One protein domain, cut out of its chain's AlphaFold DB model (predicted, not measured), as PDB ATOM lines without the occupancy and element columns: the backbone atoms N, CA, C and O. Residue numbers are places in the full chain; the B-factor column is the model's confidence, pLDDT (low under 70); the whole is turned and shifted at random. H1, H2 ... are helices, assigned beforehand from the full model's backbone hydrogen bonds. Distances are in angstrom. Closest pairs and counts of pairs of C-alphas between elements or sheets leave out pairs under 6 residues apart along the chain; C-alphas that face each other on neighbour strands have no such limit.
ATOM      1  N   GLU A 116     -71.073  70.931 364.198       91.50
ATOM      2  CA  GLU A 116     -69.814  71.421 363.627       91.50
ATOM      3  C   GLU A 116     -69.948  71.813 362.150       91.50
ATOM      4  O   GLU A 116     -69.347  72.792 361.698       91.50
ATOM      5  N   VAL A 117     -70.736  71.050 361.387       91.50
ATOM      6  CA  VAL A 117     -71.008  71.326 359.973       91.50
ATOM      7  C   VAL A 117     -71.921  72.543 359.857       91.50
ATOM      8  O   VAL A 117     -71.631  73.432 359.061       91.50
ATOM      9  N   GLU A 118     -72.950  72.639 360.703       91.88
ATOM     10  CA  GLU A 118     -73.843  73.801 360.795       91.88
ATOM     11  C   GLU A 118     -73.057  75.088 361.088       91.88
ATOM     12  O   GLU A 118     -73.187  76.078 360.364       91.88
ATOM     13  N   SER A 119     -72.160  75.058 362.079       93.00
ATOM     14  CA  SER A 119     -71.306  76.205 362.402       93.00
ATOM     15  C   SER A 119     -70.404  76.600 361.230       93.00
ATOM     16  O   SER A 119     -70.225  77.792 360.973       93.00
ATOM     17  N   LYS A 120     -69.815  75.631 360.516       93.62
ATOM     18  CA  LYS A 120     -68.981  75.912 359.335       93.62
ATOM     19  C   LYS A 120     -69.809  76.502 358.194       93.62
ATOM     20  O   LYS A 120     -69.358  77.448 357.552       93.62
ATOM     21  N   MET A 121     -71.014  75.985 357.958       91.25
ATOM     22  CA  MET A 121     -71.937  76.520 356.954       91.25
ATOM     23  C   MET A 121     -72.320  77.964 357.267       91.25
ATOM     24  O   MET A 121     -72.160  78.818 356.401       91.25
ATOM     25  N   MET A 122     -72.703  78.264 358.511       92.88
ATOM     26  CA  MET A 122     -73.051  79.624 358.935       92.88
ATOM     27  C   MET A 122     -71.870  80.594 358.778       92.88
ATOM     28  O   MET A 122     -72.042  81.722 358.320       92.88
ATOM     29  N   GLN A 123     -70.644  80.155 359.087       92.81
ATOM     30  CA  GLN A 123     -69.442  80.959 358.839       92.81
ATOM     31  C   GLN A 123     -69.224  81.241 357.346       92.81
ATOM     32  O   GLN A 123     -68.840  82.355 356.982       92.81
ATOM     33  N   MET A 124     -69.435  80.250 356.474       90.38
ATOM     34  CA  MET A 124     -69.312  80.431 355.023       90.38
ATOM     35  C   MET A 124     -70.419  81.324 354.463       90.38
ATOM     36  O   MET A 124     -70.136  82.179 353.630       90.38
ATOM     37  N   GLU A 125     -71.646  81.181 354.956       91.06
ATOM     38  CA  GLU A 125     -72.784  82.013 354.577       91.06
ATOM     39  C   GLU A 125     -72.566  83.474 354.988       91.06
ATOM     40  O   GLU A 125     -72.745  84.375 354.172       91.06
ATOM     41  N   HIS A 126     -72.053  83.718 356.199       91.19
ATOM     42  CA  HIS A 126     -71.690  85.064 356.638       91.19
ATOM     43  C   HIS A 126     -70.590  85.682 355.760       91.19
ATOM     44  O   HIS A 126     -70.682  86.840 355.355       91.19
ATOM     45  N   LYS A 127     -69.558  84.901 355.405       87.94
ATOM     46  CA  LYS A 127     -68.517  85.347 354.464       87.94
ATOM     47  C   LYS A 127     -69.091  85.663 353.081       87.94
ATOM     48  O   LYS A 127     -68.687  86.655 352.483       87.94
ATOM     49  N   ALA A 128     -70.023  84.847 352.589       85.12
ATOM     50  CA  ALA A 128     -70.673  85.048 351.298       85.12
ATOM     51  C   ALA A 128     -71.574  86.295 351.287       85.12
ATOM     52  O   ALA A 128     -71.526  87.065 350.333       85.12
ATOM     53  N   ALA A 129     -72.335  86.536 352.358       86.75
ATOM     54  CA  ALA A 129     -73.213  87.701 352.488       86.75
ATOM     55  C   ALA A 129     -72.445  89.037 352.494       86.75
ATOM     56  O   ALA A 129     -72.964  90.053 352.040       86.75
ATOM     57  N   ASN A 130     -71.195  89.029 352.966       85.31
ATOM     58  CA  ASN A 130     -70.330  90.211 352.994       85.31
ATOM     59  C   ASN A 130     -69.645  90.511 351.642       85.31
ATOM     60  O   ASN A 130     -68.940  91.514 351.525       85.31
ATOM     61  N   LEU A 131     -69.821  89.665 350.620       85.00
ATOM     62  CA  LEU A 131     -69.245  89.860 349.287       85.00
ATOM     63  C   LEU A 131     -70.264  90.495 348.334       85.00
ATOM     64  O   LEU A 131     -71.378  90.005 348.162       85.00
ATOM     65  N   ALA A 132     -69.856  91.554 347.631       87.19
ATOM     66  CA  ALA A 132     -70.657  92.110 346.544       87.19
ATOM     67  C   ALA A 132     -70.739  91.106 345.379       87.19
ATOM     68  O   ALA A 132     -69.710  90.668 344.857       87.19
ATOM     69  N   TYR A 133     -71.960  90.773 344.946       84.06
ATOM     70  CA  TYR A 133     -72.225  89.747 343.927       84.06
ATOM     71  C   TYR A 133     -71.431  89.961 342.627       84.06
ATOM     72  O   TYR A 133     -70.837  89.026 342.091       84.06
ATOM     73  N   GLU A 134     -71.358  91.206 342.145       86.00
ATOM     74  CA  GLU A 134     -70.632  91.545 340.916       86.00
ATOM     75  C   GLU A 134     -69.115  91.316 341.054       86.00
ATOM     76  O   GLU A 134     -68.467  90.789 340.146       86.00
ATOM     77  N   THR A 135     -68.540  91.666 342.208       86.00
ATOM     78  CA  THR A 135     -67.120  91.437 342.505       86.00
ATOM     79  C   THR A 135     -66.823  89.944 342.627       86.00
ATOM     80  O   THR A 135     -65.829  89.479 342.067       86.00
ATOM     81  N   ALA A 136     -67.701  89.184 343.286       86.06
ATOM     82  CA  ALA A 136     -67.568  87.737 343.424       86.06
ATOM     83  C   ALA A 136     -67.594  87.031 342.059       86.06
ATOM     84  O   ALA A 136     -66.722  86.210 341.783       86.06
ATOM     85  N   GLN A 137     -68.516  87.394 341.157       88.69
ATOM     86  CA  GLN A 137     -68.557  86.802 339.814       88.69
ATOM     87  C   GLN A 137     -67.297  87.094 338.990       88.69
ATOM     88  O   GLN A 137     -66.748  86.180 338.371       88.69
ATOM     89  N   LYS A 138     -66.801  88.342 339.007       91.81
ATOM     90  CA  LYS A 138     -65.552  88.702 338.309       91.81
ATOM     91  C   LYS A 138     -64.362  87.905 338.846       91.81
ATOM     92  O   LYS A 138     -63.552  87.413 338.060       91.81
ATOM     93  N   GLN A 139     -64.277  87.739 340.168       88.31
ATOM     94  CA  GLN A 139     -63.241  86.925 340.804       88.31
ATOM     95  C   GLN A 139     -63.356  85.449 340.406       88.31
ATOM     96  O   GLN A 139     -62.359  84.867 339.990       88.31
ATOM     97  N   VAL A 140     -64.554  84.855 340.458       91.50
ATOM     98  CA  VAL A 140     -64.782  83.455 340.054       91.50
ATOM     99  C   VAL A 140     -64.359  83.224 338.604       91.50
ATOM    100  O   VAL A 140     -63.623  82.278 338.335       91.50
ATOM    101  N   ALA A 141     -64.751  84.104 337.679       91.94
ATOM    102  CA  ALA A 141     -64.369  83.987 336.272       91.94
ATOM    103  C   ALA A 141     -62.844  84.076 336.072       91.94
ATOM    104  O   ALA A 141     -62.265  83.292 335.316       91.94
ATOM    105  N   ALA A 142     -62.176  84.996 336.778       93.06
ATOM    106  CA  ALA A 142     -60.720  85.113 336.745       93.06
ATOM    107  C   ALA A 142     -60.033  83.854 337.303       93.06
ATOM    108  O   ALA A 142     -59.118  83.327 336.668       93.06
ATOM    109  N   TYR A 143     -60.504  83.328 338.438       94.12
ATOM    110  CA  TYR A 143     -59.979  82.095 339.027       94.12
ATOM    111  C   TYR A 143     -60.191  80.887 338.120       94.12
ATOM    112  O   TYR A 143     -59.247  80.133 337.903       94.12
ATOM    113  N   MET A 144     -61.379  80.725 337.533       94.25
ATOM    114  CA  MET A 144     -61.649  79.644 336.580       94.25
ATOM    115  C   MET A 144     -60.711  79.704 335.373       94.25
ATOM    116  O   MET A 144     -60.207  78.667 334.950       94.25
ATOM    117  N   LYS A 145     -60.405  80.906 334.863       96.44
ATOM    118  CA  LYS A 145     -59.434  81.078 333.774       96.44
ATOM    119  C   LYS A 145     -58.023  80.646 334.182       96.44
ATOM    120  O   LYS A 145     -57.349  79.978 333.406       96.44
ATOM    121  N   VAL A 146     -57.574  81.015 335.383       95.94
ATOM    122  CA  VAL A 146     -56.244  80.631 335.888       95.94
ATOM    123  C   VAL A 146     -56.165  79.125 336.132       95.94
ATOM    124  O   VAL A 146     -55.224  78.488 335.669       95.94
ATOM    125  N   VAL A 147     -57.160  78.546 336.807       96.06
ATOM    126  CA  VAL A 147     -57.222  77.100 337.072       96.06
ATOM    127  C   VAL A 147     -57.274  76.315 335.764       96.06
ATOM    128  O   VAL A 147     -56.524  75.357 335.616       96.06
ATOM    129  N   GLY A 148     -58.089  76.753 334.798       95.88
ATOM    130  CA  GLY A 148     -58.148  76.156 333.465       95.88
ATOM    131  C   GLY A 148     -56.805  76.225 332.740       95.88
ATOM    132  O   GLY A 148     -56.326  75.216 332.241       95.88
ATOM    133  N   HIS A 149     -56.129  77.375 332.771       95.81
ATOM    134  CA  HIS A 149     -54.813  77.507 332.146       95.81
ATOM    135  C   HIS A 149     -53.754  76.588 332.775       95.81
ATOM    136  O   HIS A 149     -52.981  75.953 332.059       95.81
ATOM    137  N   VAL A 150     -53.721  76.488 334.109       96.00
ATOM    138  CA  VAL A 150     -52.816  75.566 334.813       96.00
ATOM    139  C   VAL A 150     -53.151  74.117 334.465       96.00
ATOM    140  O   VAL A 150     -52.244  73.328 334.204       96.00
ATOM    141  N   TRP A 151     -54.439  73.774 334.413       95.00
ATOM    142  CA  TRP A 151     -54.900  72.455 333.991       95.00
ATOM    143  C   TRP A 151     -54.436  72.111 332.573       95.00
ATOM    144  O   TRP A 151     -53.929  71.009 332.359       95.00
ATOM    145  N   ASP A 152     -54.535  73.047 331.627       95.50
ATOM    146  CA  ASP A 152     -54.091  72.850 330.243       95.50
ATOM    147  C   ASP A 152     -52.577  72.634 330.155       95.50
ATOM    148  O   ASP A 152     -52.126  71.725 329.458       95.50
ATOM    149  N   ILE A 153     -51.781  73.419 330.895       95.06
ATOM    150  CA  ILE A 153     -50.320  73.245 330.958       95.06
ATOM    151  C   ILE A 153     -49.972  71.846 331.478       95.06
ATOM    152  O   ILE A 153     -49.162  71.148 330.869       95.06
ATOM    153  N   VAL A 154     -50.588  71.428 332.588       94.69
ATOM    154  CA  VAL A 154     -50.334  70.114 333.199       94.69
ATOM    155  C   VAL A 154     -50.789  68.984 332.276       94.69
ATOM    156  O   VAL A 154     -50.070  68.000 332.109       94.69
ATOM    157  N   SER A 155     -51.952  69.130 331.641       93.31
ATOM    158  CA  SER A 155     -52.501  68.132 330.717       93.31
ATOM    159  C   SER A 155     -51.617  67.968 329.484       93.31
ATOM    160  O   SER A 155     -51.297  66.842 329.108       93.31
ATOM    161  N   LYS A 156     -51.151  69.081 328.906       94.12
ATOM    162  CA  LYS A 156     -50.225  69.073 327.772       94.12
ATOM    163  C   LYS A 156     -48.879  68.447 328.142       94.12
ATOM    164  O   LYS A 156     -48.390  67.593 327.413       94.12
ATOM    165  N   ALA A 157     -48.310  68.814 329.291       90.75
ATOM    166  CA  ALA A 157     -47.062  68.216 329.770       90.75
ATOM    167  C   ALA A 157     -47.198  66.695 329.978       90.75
ATOM    168  O   ALA A 157     -46.289  65.940 329.640       90.75
ATOM    169  N   ARG A 158     -48.354  66.235 330.481       90.56
ATOM    170  CA  ARG A 158     -48.667  64.806 330.605       90.56
ATOM    171  C   ARG A 158     -48.707  64.116 329.238       90.56
ATOM    172  O   ARG A 158     -48.134  63.043 329.096       90.56
ATOM    173  N   GLU A 159     -49.375  64.705 328.249       89.38
ATOM    174  CA  GLU A 159     -49.463  64.147 326.892       89.38
ATOM    175  C   GLU A 159     -48.088  64.057 326.214       89.38
ATOM    176  O   GLU A 159     -47.751  63.024 325.635       89.38
ATOM    177  N   GLU A 160     -47.259  65.094 326.350       86.94
ATOM    178  CA  GLU A 160     -45.884  65.103 325.840       86.94
ATOM    179  C   GLU A 160     -45.026  64.003 326.490       86.94
ATOM    180  O   GLU A 160     -44.307  63.294 325.788       86.94
ATOM    181  N   TRP A 161     -45.136  63.799 327.809       83.31
ATOM    182  CA  TRP A 161     -44.406  62.738 328.520       83.31
ATOM    183  C   TRP A 161     -44.829  61.328 328.088       83.31
ATOM    184  O   TRP A 161     -43.974  60.461 327.896       83.31
ATOM    185  N   GLU A 162     -46.128  61.090 327.902       83.06
ATOM    186  CA  GLU A 162     -46.655  59.802 327.418       83.06
ATOM    187  C   GLU A 162     -46.253  59.544 325.949       83.06
ATOM    188  O   GLU A 162     -45.940  58.412 325.559       83.06
ATOM    189  N   SER A 163     -46.194  60.603 325.130       76.00
ATOM    190  CA  SER A 163     -45.734  60.541 323.737       76.00
ATOM    191  C   SER A 163     -44.238  60.214 323.634       76.00
ATOM    192  O   SER A 163     -43.841  59.341 322.856       76.00
ATOM    193  N   GLU A 164     -43.401  60.844 324.463       66.31
ATOM    194  CA  GLU A 164     -41.955  60.600 324.480       66.31
ATOM    195  C   GLU A 164     -41.619  59.204 325.036       66.31
ATOM    196  O   GLU A 164     -40.759  58.510 324.490       66.31
ATOM    197  N   GLY A 165     -42.360  58.726 326.046       60.50
ATOM    198  CA  GLY A 165     -42.258  57.346 326.544       60.50
ATOM    199  C   GLY A 165     -42.594  56.294 325.478       60.50
ATOM    200  O   GLY A 165     -41.948  55.247 325.404       60.50
ATOM    201  N   SER A 166     -43.538  56.606 324.587       59.41
ATOM    202  CA  SER A 166     -43.900  55.749 323.450       59.41
ATOM    203  C   SER A 166     -42.824  55.739 322.352       59.41
ATOM    204  O   SER A 166     -42.556  54.695 321.756       59.41
ATOM    205  N   ARG A 167     -42.148  56.874 322.109       58.94
ATOM    206  CA  ARG A 167     -41.020  56.961 321.157       58.94
ATOM    207  C   ARG A 167     -39.759  56.282 321.688       58.94
ATOM    208  O   ARG A 167     -39.083  55.599 320.921       58.94
TER     209      ARG A 167
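This is residues 116 to 167 of the 243 residues of the protein "Mediator of RNA polymerase II transcription subunit 8" of Timema tahoe (UniProt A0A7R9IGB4). One long helix, H2, makes the long arm of a flat L, and the shorter helix H1 makes the other arm, joined to it at the corner by a tight link. The arms share no packed core. The printed part has 52 residues, with two named helices, H1 then H2, and no named strand; its class is all helix. It is extended, with a radius of gyration of the C-alphas of 18.9 A and spans of 55 by 30 by 6 A.

Look first at H2, residues 133 to 167, where residues 137 to 167 stand free. H1, residues 116 to 129, is apart from it, with no C-alpha of the one within 8 A of the other. In both helices every O i to N i+4 pair is within hydrogen-bond range.

Find C-alpha 133 at (-72.225, 89.747, 343.927); from there H2 runs 50.7 A to C-alpha 167 at (-41.020, 56.961, 321.157). H1 begins at C-alpha 116, (-69.814, 71.421, 363.627), and runs 20.0 A to C-alpha 129.

The two C-alphas farthest apart, those of His 126 and Arg 167, are 54.7 A apart. The printed part has no cut. Look at residues 164 to 167 for pLDDT under 70; the mean of the printed part is 88.3.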